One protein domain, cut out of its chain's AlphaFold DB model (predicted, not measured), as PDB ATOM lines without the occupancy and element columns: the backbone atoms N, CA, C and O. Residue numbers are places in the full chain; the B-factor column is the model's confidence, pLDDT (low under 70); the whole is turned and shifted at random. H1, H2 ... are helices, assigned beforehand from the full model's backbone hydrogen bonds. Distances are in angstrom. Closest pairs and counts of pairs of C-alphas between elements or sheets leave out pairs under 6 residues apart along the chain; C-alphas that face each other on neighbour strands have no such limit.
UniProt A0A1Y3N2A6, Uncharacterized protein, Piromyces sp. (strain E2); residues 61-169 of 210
ATOM      1  N   ASN A  61      21.639  -3.646  34.070       64.69
ATOM      2  CA  ASN A  61      22.912  -2.966  34.306       64.69
ATOM      3  C   ASN A  61      22.722  -1.457  34.449       64.69
ATOM      4  O   ASN A  61      23.295  -0.862  35.352       64.69
ATOM      5  N   LYS A  62      21.880  -0.834  33.618       65.19
ATOM      6  CA  LYS A  62      21.597   0.600  33.712       65.19
ATOM      7  C   LYS A  62      20.948   0.970  35.045       65.19
ATOM      8  O   LYS A  62      21.370   1.942  35.658       65.19
ATOM      9  N   PHE A  63      19.980   0.185  35.516       66.56
ATOM     10  CA  PHE A  63      19.348   0.406  36.817       66.56
ATOM     11  C   PHE A  63      20.359   0.283  37.966       66.56
ATOM     12  O   PHE A  63      20.430   1.168  38.815       66.56
ATOM     13  N   ASN A  64      21.203  -0.754  37.942       72.00
ATOM     14  CA  ASN A  64      22.257  -0.947  38.940       72.00
ATOM     15  C   ASN A  64      23.270   0.209  38.946       72.00
ATOM     16  O   ASN A  64      23.656   0.680  40.011       72.00
ATOM     17  N   ILE A  65      23.669   0.698  37.768       73.62
ATOM     18  CA  ILE A  65      24.593   1.831  37.619       73.62
ATOM     19  C   ILE A  65      23.969   3.122  38.156       73.62
ATOM     20  O   ILE A  65      24.613   3.860  38.898       73.62
ATOM     21  N   THR A  66      22.714   3.394  37.798       75.94
ATOM     22  CA  THR A  66      21.986   4.579  38.256       75.94
ATOM     23  C   THR A  66      21.809   4.580  39.775       75.94
ATOM     24  O   THR A  66      22.066   5.604  40.410       75.94
ATOM     25  N   GLU A  67      21.417   3.451  40.369       80.94
ATOM     26  CA  GLU A  67      21.275   3.334  41.824       80.94
ATOM     27  C   GLU A  67      22.627   3.502  42.527       80.94
ATOM     28  O   GLU A  67      22.735   4.261  43.488       80.94
ATOM     29  N   HIS A  68      23.675   2.851  42.014       79.38
ATOM     30  CA  HIS A  68      25.025   2.976  42.555       79.38
ATOM     31  C   HIS A  68      25.504   4.431  42.537       79.38
ATOM     32  O   HIS A  68      25.976   4.936  43.552       79.38
ATOM     33  N   LEU A  69      25.309   5.134  41.421       79.75
ATOM     34  CA  LEU A  69      25.696   6.534  41.291       79.75
ATOM     35  C   LEU A  69      24.909   7.447  42.244       79.75
ATOM     36  O   LEU A  69      25.491   8.319  42.890       79.75
ATOM     37  N   TYR A  70      23.596   7.231  42.366       85.19
ATOM     38  CA  TYR A  70      22.762   7.957  43.323       85.19
ATOM     39  C   TYR A  70      23.296   7.804  44.754       85.19
ATOM     40  O   TYR A  70      23.481   8.800  45.457       85.19
ATOM     41  N   LEU A  71      23.586   6.566  45.168       86.50
ATOM     42  CA  LEU A  71      24.103   6.264  46.501       86.50
ATOM     43  C   LEU A  71      25.509   6.835  46.724       86.50
ATOM     44  O   LEU A  71      25.778   7.339  47.810       86.50
ATOM     45  N   GLN A  72      26.384   6.814  45.715       84.12
ATOM     46  CA  GLN A  72      27.726   7.397  45.805       84.12
ATOM     47  C   GLN A  72      27.687   8.912  46.016       84.12
ATOM     48  O   GLN A  72      28.344   9.417  46.924       84.12
ATOM     49  N   ILE A  73      26.914   9.637  45.200       85.56
ATOM     50  CA  ILE A  73      26.811  11.099  45.319       85.56
ATOM     51  C   ILE A  73      26.200  11.455  46.671       85.56
ATOM     52  O   ILE A  73      26.738  12.295  47.390       85.56
ATOM     53  N   ARG A  74      25.110  10.776  47.043       89.50
ATOM     54  CA  ARG A  74      24.453  10.986  48.330       89.50
ATOM     55  C   ARG A  74      25.413  10.738  49.491       89.50
ATOM     56  O   ARG A  74      25.551  11.605  50.345       89.50
ATOM     57  N   GLY A  75      26.099   9.598  49.488       91.12
ATOM     58  CA  GLY A  75      27.061   9.239  50.526       91.12
ATOM     59  C   GLY A  75      28.212  10.236  50.628       91.12
ATOM     60  O   GLY A  75      28.637  10.556  51.732       91.12
ATOM     61  N   PHE A  76      28.683  10.790  49.507       89.81
ATOM     62  CA  PHE A  76      29.699  11.842  49.525       89.81
ATOM     63  C   PHE A  76      29.181  13.140  50.161       89.81
ATOM     64  O   PHE A  76      29.859  13.719  51.002       89.81
ATOM     65  N   VAL A  77      27.972  13.588  49.814       91.62
ATOM     66  CA  VAL A  77      27.379  14.795  50.419       91.62
ATOM     67  C   VAL A  77      27.096  14.587  51.912       91.62
ATOM     68  O   VAL A  77      27.356  15.477  52.716       91.62
ATOM     69  N   GLU A  78      26.614  13.405  52.304       93.94
ATOM     70  CA  GLU A  78      26.435  13.040  53.715       93.94
ATOM     71  C   GLU A  78      27.777  13.008  54.454       93.94
ATOM     72  O   GLU A  78      27.870  13.504  55.576       93.94
ATOM     73  N   PHE A  79      28.829  12.481  53.826       94.56
ATOM     74  CA  PHE A  79      30.181  12.526  54.375       94.56
ATOM     75  C   PHE A  79      30.633  13.969  54.610       94.56
ATOM     76  O   PHE A  79      31.079  14.278  55.710       94.56
ATOM     77  N   LEU A  80      30.449  14.864  53.631       94.69
ATOM     78  CA  LEU A  80      30.821  16.272  53.776       94.69
ATOM     79  C   LEU A  80      30.124  16.944  54.967       94.69
ATOM     80  O   LEU A  80      30.746  17.768  55.630       94.69
ATOM     81  N   ALA A  81      28.870  16.589  55.257       94.81
ATOM     82  CA  ALA A  81      28.113  17.147  56.377       94.81
ATOM     83  C   ALA A  81      28.639  16.692  57.754       94.81
ATOM     84  O   ALA A  81      28.618  17.458  58.712       94.81
ATOM     85  N   HIS A  82      29.124  15.451  57.861       94.12
ATOM     86  CA  HIS A  82      29.545  14.847  59.135       94.12
ATOM     87  C   HIS A  82      31.062  14.855  59.355       94.12
ATOM     88  O   HIS A  82      31.547  14.390  60.388       94.12
ATOM     89  N   PHE A  83      31.823  15.343  58.381       93.81
ATOM     90  CA  PHE A  83      33.271  15.403  58.451       93.81
ATOM     91  C   PHE A  83      33.738  16.548  59.358       93.81
ATOM     92  O   PHE A  83      33.227  17.663  59.272       93.81
ATOM     93  N   HIS A  84      34.722  16.271  60.217       94.62
ATOM     94  CA  HIS A  84      35.261  17.238  61.173       94.62
ATOM     95  C   HIS A  84      36.506  17.924  60.586       94.62
ATOM     96  O   HIS A  84      37.644  17.481  60.761       94.62
ATOM     97  N   TYR A  85      36.288  18.994  59.824       94.88
ATOM     98  CA  TYR A  85      37.302  19.616  58.969       94.88
ATOM     99  C   TYR A  85      38.477  20.204  59.750       94.88
ATOM    100  O   TYR A  85      39.626  20.030  59.350       94.88
ATOM    101  N   THR A  86      38.205  20.883  60.863       92.50
ATOM    102  CA  THR A  86      39.230  21.562  61.673       92.50
ATOM    103  C   THR A  86      40.123  20.583  62.434       92.50
ATOM    104  O   THR A  86      41.278  20.909  62.708       92.50
ATOM    105  N   GLU A  87      39.624  19.379  62.734       92.06
ATOM    106  CA  GLU A  87      40.415  18.299  63.329       92.06
ATOM    107  C   GLU A  87      41.338  17.643  62.297       92.06
ATOM    108  O   GLU A  87      42.521  17.442  62.568       92.06
ATOM    109  N   ILE A  88      40.818  17.324  61.106       91.31
ATOM    110  CA  ILE A  88      41.591  16.606  60.080       91.31
ATOM    111  C   ILE A  88      42.571  17.525  59.344       91.31
ATOM    112  O   ILE A  88      43.681  17.111  59.006       91.31
ATOM    113  N   TYR A  89      42.184  18.778  59.123       91.06
ATOM    114  CA  TYR A  89      42.965  19.782  58.405       91.06
ATOM    115  C   TYR A  89      43.160  21.026  59.285       91.06
ATOM    116  O   TYR A  89      42.603  22.096  59.008       91.06
ATOM    117  N   PRO A  90      43.951  20.915  60.367       90.38
ATOM    118  CA  PRO A  90      44.181  22.034  61.264       90.38
ATOM    119  C   PRO A  90      44.953  23.154  60.555       90.38
ATOM    120  O   PRO A  90      45.906  22.908  59.816       90.38
ATOM    121  N   GLY A  91      44.569  24.404  60.821       90.06
ATOM    122  CA  GLY A  91      45.267  25.595  60.320       90.06
ATOM    123  C   GLY A  91      44.757  26.162  58.991       90.06
ATOM    124  O   GLY A  91      45.286  27.177  58.542       90.06
ATOM    125  N   TYR A  92      43.726  25.569  58.385       92.50
ATOM    126  CA  TYR A  92      43.078  26.107  57.184       92.50
ATOM    127  C   TYR A  92      41.845  26.957  57.517       92.50
ATOM    128  O   TYR A  92      41.080  26.636  58.425       92.50
ATOM    129  N   ASN A  93      41.628  28.032  56.748       93.62
ATOM    130  CA  ASN A  93      40.425  28.863  56.837       93.62
ATOM    131  C   ASN A  93      39.354  28.373  55.850       93.62
ATOM    132  O   ASN A  93      39.306  28.808  54.697       93.62
ATOM    133  N   PHE A  94      38.494  27.463  56.306       94.12
ATOM    134  CA  PHE A  94      37.456  26.844  55.477       94.12
ATOM    135  C   PHE A  94      36.396  27.813  54.954       94.12
ATOM    136  O   PHE A  94      35.894  27.608  53.852       94.12
ATOM    137  N   THR A  95      36.130  28.908  55.664       92.88
ATOM    138  CA  THR A  95      35.227  29.970  55.200       92.88
ATOM    139  C   THR A  95      35.745  30.655  53.934       92.88
ATOM    140  O   THR A  95      34.958  31.150  53.133       92.88
ATOM    141  N   GLU A  96      37.064  30.670  53.719       93.62
ATOM    142  CA  GLU A  96      37.675  31.229  52.508       93.62
ATOM    143  C   GLU A  96      37.823  30.189  51.394       93.62
ATOM    144  O   GLU A  96      37.527  30.483  50.234       93.62
ATOM    145  N   ILE A  97      38.281  28.976  51.719       94.56
ATOM    146  CA  ILE A  97      38.604  27.971  50.694       94.56
ATOM    147  C   ILE A  97      37.385  27.169  50.225       94.56
ATOM    148  O   ILE A  97      37.312  26.822  49.045       94.56
ATOM    149  N   LEU A  98      36.418  26.917  51.114       95.06
ATOM    150  CA  LEU A  98      35.195  26.147  50.861       95.06
ATOM    151  C   LEU A  98      33.959  26.850  51.463       95.06
ATOM    152  O   LEU A  98      33.248  26.256  52.281       95.06
ATOM    153  N   PRO A  99      33.675  28.108  51.067       94.31
ATOM    154  CA  PRO A  99      32.540  28.871  51.594       94.31
ATOM    155  C   PRO A  99      31.194  28.163  51.392       94.31
ATOM    156  O   PRO A  99      30.288  28.320  52.205       94.31
ATOM    157  N   GLU A 100      31.061  27.355  50.337       92.50
ATOM    158  CA  GLU A 100      29.847  26.597  50.027       92.50
ATOM    159  C   GLU A 100      29.481  25.527  51.069       92.50
ATOM    160  O   GLU A 100      28.336  25.080  51.097       92.50
ATOM    161  N   LEU A 101      30.423  25.113  51.922       94.62
ATOM    162  CA  LEU A 101      30.166  24.135  52.983       94.62
ATOM    163  C   LEU A 101      29.645  24.773  54.273       94.62
ATOM    164  O   LEU A 101      29.139  24.050  55.128       94.62
ATOM    165  N   ASN A 102      29.769  26.100  54.417       94.81
ATOM    166  CA  ASN A 102      29.352  26.840  55.608       94.81
ATOM    167  C   ASN A 102      29.792  26.137  56.911       94.81
ATOM    168  O   ASN A 102      28.961  25.701  57.711       94.81
ATOM    169  N   ILE A 103      31.104  25.936  57.054       95.69
ATOM    170  CA  ILE A 103      31.692  25.209  58.185       95.69
ATOM    171  C   ILE A 103      31.695  26.099  59.430       95.69
ATOM    172  O   ILE A 103      32.123  27.252  59.370       95.69
ATOM    173  N   ASP A 104      31.217  25.558  60.546       93.38
ATOM    174  CA  ASP A 104      31.138  26.272  61.817       93.38
ATOM    175  C   ASP A 104      32.443  26.248  62.619       93.38
ATOM    176  O   ASP A 104      33.443  25.625  62.256       93.38
ATOM    177  N   GLU A 105      32.431  26.941  63.757       91.56
ATOM    178  CA  GLU A 105      33.561  26.979  64.691       91.56
ATOM    179  C   GLU A 105      33.877  25.600  65.296       91.56
ATOM    180  O   GLU A 105      35.013  25.357  65.706       91.56
ATOM    181  N   ASN A 106      32.900  24.684  65.318       93.56
ATOM    182  CA  ASN A 106      33.090  23.297  65.741       93.56
ATOM    183  C   ASN A 106      33.655  22.422  64.616       93.56
ATOM    184  O   ASN A 106      33.859  21.237  64.836       93.56
ATOM    185  N   GLY A 107      33.900  22.974  63.426       93.62
ATOM    186  CA  GLY A 107      34.509  22.276  62.307       93.62
ATOM    187  C   GLY A 107      33.578  21.370  61.513       93.62
ATOM    188  O   GLY A 107      34.095  20.525  60.785       93.62
ATOM    189  N   TYR A 108      32.257  21.526  61.616       96.62
ATOM    190  CA  TYR A 108      31.279  20.757  60.839       96.62
ATOM    191  C   TYR A 108      30.596  21.620  59.780       96.62
ATOM    192  O   TYR A 108      30.315  22.796  59.999       96.62
ATOM    193  N   ALA A 109      30.309  21.028  58.620       96.81
ATOM    194  CA  ALA A 109      29.599  21.706  57.539       96.81
ATOM    195  C   ALA A 109      28.091  21.786  57.823       96.81
ATOM    196  O   ALA A 109      27.454  20.789  58.169       96.81
ATOM    197  N   HIS A 110      27.492  22.956  57.606       95.50
ATOM    198  CA  HIS A 110      26.047  23.161  57.723       95.50
ATOM    199  C   HIS A 110      25.371  23.115  56.357       95.50
ATOM    200  O   HIS A 110      24.959  24.138  55.807       95.50
ATOM    201  N   ILE A 111      25.254  21.901  55.826       93.62
ATOM    202  CA  ILE A 111      24.641  21.628  54.528       93.62
ATOM    203  C   ILE A 111      23.468  20.652  54.664       93.62
ATOM    204  O   ILE A 111      23.518  19.718  55.463       93.62
ATOM    205  N   ASP A 112      22.423  20.838  53.856       92.44
ATOM    206  CA  ASP A 112      21.310  19.892  53.756       92.44
ATOM    207  C   ASP A 112      21.531  18.957  52.558       92.44
ATOM    208  O   ASP A 112      21.515  19.367  51.393       92.44
ATOM    209  N   THR A 113      21.739  17.668  52.842       90.94
ATOM    210  CA  THR A 113      21.949  16.645  51.810       90.94
ATOM    211  C   THR A 113      20.780  16.573  50.828       90.94
ATOM    212  O   THR A 113      20.995  16.435  49.626       90.94
ATOM    213  N   THR A 114      19.541  16.668  51.308       90.62
ATOM    214  CA  THR A 114      18.342  16.571  50.466       90.62
ATOM    215  C   THR A 114      18.237  17.777  49.539       90.62
ATOM    216  O   THR A 114      17.956  17.612  48.347       90.62
ATOM    217  N   GLU A 115      18.506  18.975  50.056       90.38
ATOM    218  CA  GLU A 115      18.537  20.208  49.265       90.38
ATOM    219  C   GLU A 115      19.608  20.135  48.172       90.38
ATOM    220  O   GLU A 115      19.315  20.366  46.995       90.38
ATOM    221  N   ILE A 116      20.828  19.715  48.523       89.19
ATOM    222  CA  ILE A 116      21.935  19.575  47.571       89.19
ATOM    223  C   ILE A 116      21.596  18.556  46.482       89.19
ATOM    224  O   ILE A 116      21.706  18.870  45.294       89.19
ATOM    225  N   MET A 117      21.129  17.361  46.852       86.56
ATOM    226  CA  MET A 117      20.762  16.317  45.887       86.56
ATOM    227  C   MET A 117      19.663  16.790  44.924       86.56
ATOM    228  O   MET A 117      19.723  16.517  43.720       86.56
ATOM    229  N   THR A 118      18.698  17.559  45.435       86.31
ATOM    230  CA  THR A 118      17.624  18.168  44.637       86.31
ATOM    231  C   THR A 118      18.166  19.242  43.694       86.31
ATOM    232  O   THR A 118      17.844  19.234  42.506       86.31
ATOM    233  N   SER A 119      19.034  20.131  44.183       83.56
ATOM    234  CA  SER A 119      19.642  21.212  43.393       83.56
ATOM    235  C   SER A 119      20.522  20.698  42.246       83.56
ATOM    236  O   SER A 119      20.573  21.297  41.175       83.56
ATOM    237  N   LEU A 120      21.165  19.542  42.434       79.56
ATOM    238  CA  LEU A 120      21.946  18.854  41.405       79.56
ATOM    239  C   LEU A 120      21.057  18.071  40.417       79.56
ATOM    240  O   LEU A 120      21.564  17.444  39.482       79.56
ATOM    241  N   ASN A 121      19.731  18.088  40.603       76.50
ATOM    242  CA  ASN A 121      18.759  17.294  39.853       76.50
ATOM    243  C   ASN A 121      19.155  15.803  39.798       76.50
ATOM    244  O   ASN A 121      19.062  15.145  38.755       76.50
ATOM    245  N   ILE A 122      19.675  15.281  40.915       76.12
ATOM    246  CA  ILE A 122      20.071  13.878  41.064       76.12
ATOM    247  C   ILE A 122      18.845  13.106  41.546       76.12
ATOM    248  O   ILE A 122      18.676  12.798  42.723       76.12
ATOM    249  N   THR A 123      17.950  12.831  40.601       73.81
ATOM    250  CA  THR A 123      16.794  11.947  40.778       73.81
ATOM    251  C   THR A 123      17.073  10.603  40.116       73.81
ATOM    252  O   THR A 123      17.874  10.524  39.178       73.81
ATOM    253  N   LYS A 124      16.409   9.533  40.572       69.44
ATOM    254  CA  LYS A 124      16.544   8.213  39.935       69.44
ATOM    255  C   LYS A 124      16.162   8.305  38.454       69.44
ATOM    256  O   LYS A 124      16.876   7.807  37.593       69.44
ATOM    257  N   GLU A 125      15.106   9.050  38.151       69.00
ATOM    258  CA  GLU A 125      14.600   9.305  36.804       69.00
ATOM    259  C   GLU A 125      15.580  10.138  35.966       69.00
ATOM    260  O   GLU A 125      15.852   9.806  34.813       69.00
ATOM    261  N   GLY A 126      16.165  11.189  36.548       68.25
ATOM    262  CA  GLY A 126      17.176  12.019  35.894       68.25
ATOM    263  C   GLY A 126      18.423  11.223  35.519       68.25
ATOM    264  O   GLY A 126      18.946  11.375  34.416       68.25
ATOM    265  N   LEU A 127      18.869  10.323  36.393       72.44
ATOM    266  CA  LEU A 127      20.008   9.448  36.134       72.44
ATOM    267  C   LEU A 127      19.697   8.339  35.111       72.44
ATOM    268  O   LEU A 127      20.598   7.911  34.391       72.44
ATOM    269  N   LEU A 128      18.437   7.910  34.974       69.25
ATOM    270  CA  LEU A 128      18.023   6.983  33.910       69.25
ATOM    271  C   LEU A 128      18.113   7.609  32.510       69.25
ATOM    272  O   LEU A 128      18.157   6.877  31.523       69.25
ATOM    273  N   THR A 129      18.168   8.935  32.378       68.38
ATOM    274  CA  THR A 129      18.380   9.581  31.065       68.38
ATOM    275  C   THR A 129      19.823   9.506  30.576       68.38
ATOM    276  O   THR A 129      20.091   9.776  29.408       68.38
ATOM    277  N   LEU A 130      20.751   9.102  31.442       70.31
ATOM    278  CA  LEU A 130      22.160   9.039  31.099       70.31
ATOM    279  C   LEU A 130      22.428   7.870  30.158       70.31
ATOM    280  O   LEU A 130      21.959   6.741  30.353       70.31
ATOM    281  N   ASP A 131      23.192   8.167  29.115       68.12
ATOM    282  CA  ASP A 131      23.706   7.162  28.209       68.12
ATOM    283  C   ASP A 131      25.064   6.686  28.728       68.12
ATOM    284  O   ASP A 131      26.025   7.450  28.736       68.12
ATOM    285  N   PHE A 132      25.149   5.430  29.164       67.31
ATOM    286  CA  PHE A 132      26.392   4.778  29.600       67.31
ATOM    287  C   PHE A 132      26.953   3.815  28.538       67.31
ATOM    288  O   PHE A 132      27.836   3.020  28.838       67.31
ATOM    289  N   SER A 133      26.429   3.844  27.307       63.94
ATOM    290  CA  SER A 133      26.823   2.907  26.246       63.94
ATOM    291  C   SER A 133      28.159   3.242  25.573       63.94
ATOM    292  O   SER A 133      28.768   2.367  24.955       63.94
ATOM    293  N   ASP A 134      28.643   4.479  25.720       61.91
ATOM    294  CA  ASP A 134      29.949   4.901  25.208       61.91
ATOM    295  C   ASP A 134      31.092   4.254  26.009       61.91
ATOM    296  O   ASP A 134      31.296   4.562  27.181       61.91
ATOM    297  N   LYS A 135      31.834   3.354  25.352       56.03
ATOM    298  CA  LYS A 135      32.965   2.595  25.910       56.03
ATOM    299  C   LYS A 135      34.323   3.294  25.750       56.03
ATOM    300  O   LYS A 135      35.354   2.652  25.949       56.03
ATOM    301  N   SER A 136      34.366   4.556  25.322       51.78
ATOM    302  CA  SER A 136      35.628   5.299  25.235       51.78
ATOM    303  C   SER A 136      36.299   5.442  26.614       51.78
ATOM    304  O   SER A 136      35.655   5.329  27.653       51.78
ATOM    305  N   VAL A 137      37.612   5.708  26.649       46.59
ATOM    306  CA  VAL A 137      38.399   5.895  27.893       46.59
ATOM    307  C   VAL A 137      37.912   7.110  28.716       46.59
ATOM    308  O   VAL A 137      38.159   7.197  29.915       46.59
ATOM    309  N   HIS A 138      37.150   8.022  28.103       46.22
ATOM    310  CA  HIS A 138      36.423   9.105  28.782       46.22
ATOM    311  C   HIS A 138      34.987   8.727  29.203       46.22
ATOM    312  O   HIS A 138      34.312   9.522  29.845       46.22
ATOM    313  N   GLY A 139      34.537   7.510  28.901       49.94
ATOM    314  CA  GLY A 139      33.188   6.991  29.116       49.94
ATOM    315  C   GLY A 139      33.007   6.120  30.361       49.94
ATOM    316  O   GLY A 139      31.996   5.424  30.458       49.94
ATOM    317  N   THR A 140      33.938   6.134  31.324       61.03
ATOM    318  CA  THR A 140      33.662   5.501  32.622       61.03
ATOM    319  C   THR A 140      32.467   6.192  33.283       61.03
ATOM    320  O   THR A 140      32.254   7.398  33.128       61.03
ATOM    321  N   ILE A 141      31.663   5.413  34.010       63.59
ATOM    322  CA  ILE A 141      30.500   5.906  34.765       63.59
ATOM    323  C   ILE A 141      30.906   7.094  35.648       63.59
ATOM    324  O   ILE A 141      30.182   8.086  35.710       63.59
ATOM    325  N   ASP A 142      32.103   7.021  36.231       64.25
ATOM    326  CA  ASP A 142      32.685   8.062  37.072       64.25
ATOM    327  C   ASP A 142      32.880   9.381  36.314       64.25
ATOM    328  O   ASP A 142      32.471  10.433  36.794       64.25
ATOM    329  N   ASN A 143      33.422   9.358  35.093       68.56
ATOM    330  CA  ASN A 143      33.642  10.582  34.316       68.56
ATOM    331  C   ASN A 143      32.324  11.263  33.928       68.56
ATOM    332  O   ASN A 143      32.201  12.487  34.022       68.56
ATOM    333  N   LYS A 144      31.310  10.476  33.543       70.12
ATOM    334  CA  LYS A 144      29.968  11.005  33.249       70.12
ATOM    335  C   LYS A 144      29.299  11.564  34.499       70.12
ATOM    336  O   LYS A 144      28.653  12.606  34.427       70.12
ATOM    337  N   ALA A 145      29.490  10.920  35.647       69.25
ATOM    338  CA  ALA A 145      29.059  11.451  36.931       69.25
ATOM    339  C   ALA A 145      29.717  12.804  37.236       69.25
ATOM    340  O   ALA A 145      29.011  13.768  37.522       69.25
ATOM    341  N   TYR A 146      31.041  12.911  37.096       69.69
ATOM    342  CA  TYR A 146      31.774  14.163  37.306       69.69
ATOM    343  C   TYR A 146      31.287  15.292  36.394       69.69
ATOM    344  O   TYR A 146      31.073  16.415  36.853       69.69
ATOM    345  N   GLU A 147      31.048  15.004  35.113       70.25
ATOM    346  CA  GLU A 147      30.512  15.990  34.173       70.25
ATOM    347  C   GLU A 147      29.135  16.515  34.615       70.25
ATOM    348  O   GLU A 147      28.878  17.723  34.576       70.25
ATOM    349  N   LEU A 148      28.254  15.621  35.067       70.12
ATOM    350  CA  LEU A 148      26.918  15.986  35.539       70.12
ATOM    351  C   LEU A 148      26.967  16.843  36.795       70.12
ATOM    352  O   LEU A 148      26.242  17.834  36.881       70.12
ATOM    353  N   LEU A 149      27.821  16.473  37.746       72.00
ATOM    354  CA  LEU A 149      27.981  17.205  38.997       72.00
ATOM    355  C   LEU A 149      28.500  18.625  38.746       72.00
ATOM    356  O   LEU A 149      27.996  19.574  39.339       72.00
ATOM    357  N   ASN A 150      29.422  18.792  37.794       67.62
ATOM    358  CA  ASN A 150      30.010  20.095  37.479       67.62
ATOM    359  C   ASN A 150      29.076  21.035  36.720       67.62
ATOM    360  O   ASN A 150      29.162  22.250  36.883       67.62
ATOM    361  N   LYS A 151      28.192  20.502  35.873       70.62
ATOM    362  CA  LYS A 151      27.318  21.332  35.029       70.62
ATOM    363  C   LYS A 151      26.038  21.792  35.724       70.62
ATOM    364  O   LYS A 151      25.436  22.760  35.266       70.62
ATOM    365  N   ARG A 152      25.577  21.092  36.766       73.31
ATOM    366  CA  ARG A 152      24.200  21.247  37.271       73.31
ATOM    367  C   ARG A 152      24.041  22.211  38.444       73.31
ATOM    368  O   ARG A 152      22.997  22.847  38.516       73.31
ATOM    369  N   ASN A 153      25.042  22.365  39.312       73.56
ATOM    370  CA  ASN A 153      24.976  23.340  40.402       73.56
ATOM    371  C   ASN A 153      26.307  24.099  40.574       73.56
ATOM    372  O   ASN A 153      27.207  23.609  41.255       73.56
ATOM    373  N   PRO A 154      26.443  25.314  40.007       74.38
ATOM    374  CA  PRO A 154      27.653  26.114  40.184       74.38
ATOM    375  C   PRO A 154      27.848  26.602  41.628       74.38
ATOM    376  O   PRO A 154      28.976  26.909  42.001       74.38
ATOM    377  N   ASN A 155      26.785  26.649  42.441       82.00
ATOM    378  CA  ASN A 155      26.851  27.083  43.840       82.00
ATOM    379  C   ASN A 155      27.329  25.965  44.780       82.00
ATOM    380  O   ASN A 155      27.763  26.256  45.889       82.00
ATOM    381  N   PHE A 156      27.258  24.699  44.350       87.44
ATOM    382  CA  PHE A 156      27.740  23.544  45.108       87.44
ATOM    383  C   PHE A 156      28.527  22.604  44.187       87.44
ATOM    384  O   PHE A 156      28.021  21.600  43.680       87.44
ATOM    385  N   ASN A 157      29.781  22.976  43.926       86.56
ATOM    386  CA  ASN A 157      30.641  22.273  42.983       86.56
ATOM    387  C   ASN A 157      31.415  21.146  43.685       86.56
ATOM    388  O   ASN A 157      32.496  21.354  44.234       86.56
ATOM    389  N   ILE A 158      30.864  19.933  43.618       85.12
ATOM    390  CA  ILE A 158      31.445  18.729  44.233       85.12
ATOM    391  C   ILE A 158      32.887  18.467  43.776       85.12
ATOM    392  O   ILE A 158      33.721  18.074  44.593       85.12
ATOM    393  N   THR A 159      33.209  18.705  42.502       84.06
ATOM    394  CA  THR A 159      34.574  18.493  41.994       84.06
ATOM    395  C   THR A 159      35.542  19.481  42.617       84.06
ATOM    396  O   THR A 159      36.577  19.063  43.126       84.06
ATOM    397  N   ARG A 160      35.178  20.768  42.668       88.75
ATOM    398  CA  ARG A 160      35.999  21.791  43.323       88.75
ATOM    399  C   ARG A 160      36.218  21.463  44.799       88.75
ATOM    400  O   ARG A 160      37.343  21.590  45.278       88.75
ATOM    401  N   ILE A 161      35.171  21.033  45.508       91.31
ATOM    402  CA  ILE A 161      35.274  20.638  46.920       91.31
ATOM    403  C   ILE A 161      36.290  19.502  47.068       91.31
ATOM    404  O   ILE A 161      37.233  19.618  47.848       91.31
ATOM    405  N   LYS A 162      36.142  18.434  46.276       88.69
ATOM    406  CA  LYS A 162      37.048  17.280  46.300       88.69
ATOM    407  C   LYS A 162      38.492  17.679  45.998       88.69
ATOM    408  O   LYS A 162      39.380  17.328  46.760       88.69
ATOM    409  N   GLU A 163      38.728  18.416  44.916       88.50
ATOM    410  CA  GLU A 163      40.070  18.862  44.522       88.50
ATOM    411  C   GLU A 163      40.718  19.739  45.594       88.50
ATOM    412  O   GLU A 163      41.909  19.601  45.875       88.50
ATOM    413  N   THR A 164      39.926  20.610  46.225       92.81
ATOM    414  CA  THR A 164      40.407  21.448  47.324       92.81
ATOM    415  C   THR A 164      40.847  20.564  48.480       92.81
ATOM    416  O   THR A 164      41.996  20.672  48.892       92.81
ATOM    417  N   LEU A 165      39.999  19.642  48.947       91.62
ATOM    418  CA  LEU A 165      40.330  18.722  50.042       91.62
ATOM    419  C   LEU A 165      41.534  17.822  49.720       91.62
ATOM    420  O   LEU A 165      42.411  17.663  50.568       91.62
ATOM    421  N   ASP A 166      41.620  17.296  48.495       89.44
ATOM    422  CA  ASP A 166      42.754  16.489  48.027       89.44
ATOM    423  C   ASP A 166      44.067  17.294  48.086       89.44
ATOM    424  O   ASP A 166      45.111  16.752  48.448       89.44
ATOM    425  N   SER A 167      44.018  18.599  47.791       90.38
ATOM    426  CA  SER A 167      45.185  19.491  47.852       90.38
ATOM    427  C   SER A 167      45.630  19.848  49.277       90.38
ATOM    428  O   SER A 167      46.764  20.283  49.469       90.38
ATOM    429  N   LEU A 168      44.758  19.661  50.278       89.69
ATOM    430  CA  LEU A 168      45.093  19.882  51.691       89.69
ATOM    431  C   LEU A 168      45.848  18.699  52.312       89.69
ATOM    432  O   LEU A 168      46.383  18.828  53.413       89.69
ATOM    433  N   VAL A 169      45.888  17.537  51.649       81.38
ATOM    434  CA  VAL A 169      46.604  16.358  52.153       81.38
ATOM    435  C   VAL A 169      48.115  16.557  51.949       81.38
ATOM    436  O   VAL A 169      48.554  16.672  50.806       81.38
TER     437      VAL A 169
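AT A GLANCE: This is residues 61 to 169 of the 210 residues of an uncharacterized protein of Piromyces sp. (strain E2) (UniProt A0A1Y3N2A6). One long helix, H1, makes a spine along much of the length; H4 and H5 pack on one side of it, while H6 and H7 meet as a V over another side. The short H2 and H3 lie beyond the end of H1, with a long loop after them. The 109 printed residues have seven named helices, H1 to H7 in order, and no named strand; the class is all helix. The whole is compact, with a radius of gyration of the C-alphas of 15.1 A, yet elongated, spanning 45 by 28 by 21 A.

IN THESE COORDINATES: H1, residues 61 to 82, begins at C-alpha 61 (22.912, -2.966, 34.306) and is 31.3 A long. H2 is residues 85 to 88, H3 94 to 97, H4 113 to 119 and H5 124 to 128. H6, residues 141 to 152, is 16.8 A long; H7, residues 158 to 167, is 14.2 A long and ends at C-alpha 167 (45.185, 19.491, 47.852).

HOW THE PARTS SIT: H1 touches H5 with residues 62 to 70 alone, closest at the C-alphas of Thr 66 and Leu 127, 5.7 A. H1 touches H4 with residues 74 to 81 alone, closest at the C-alphas of Val 77 and Thr 113, 5.9 A, at a steep tilt of 59 degrees, opposite ways. H6 is close to H1 but not clearly touching: the C-alphas of Leu 69 and Ala 145 are 7.4 A apart. H6 touches H7 with residues 146 to 150 alone, closest at the C-alphas of Leu 149 and Ile 158, 6.5 A; the tilt, 69.6 degrees, is only just steep. H1 and H7 are near each other. H2 touches no helix; H3 is close to H7 but not clearly touching, with the C-alphas of Ile 97 and Thr 164 7.6 A apart. In H1, H4, H5, H6 and H7 every O i to N i+4 pair is within hydrogen-bond range; H2 and H3 are too short for one.

THE WHOLE: The C-alphas of Glu 105 and Ser 133, 45.9 A apart, are the farthest. The printed part has no cut; the links H3 to H4 and H5 to H6 are long. Mean pLDDT of the printed part is 81.8, with 24 residues under 70, among them 131 to 143.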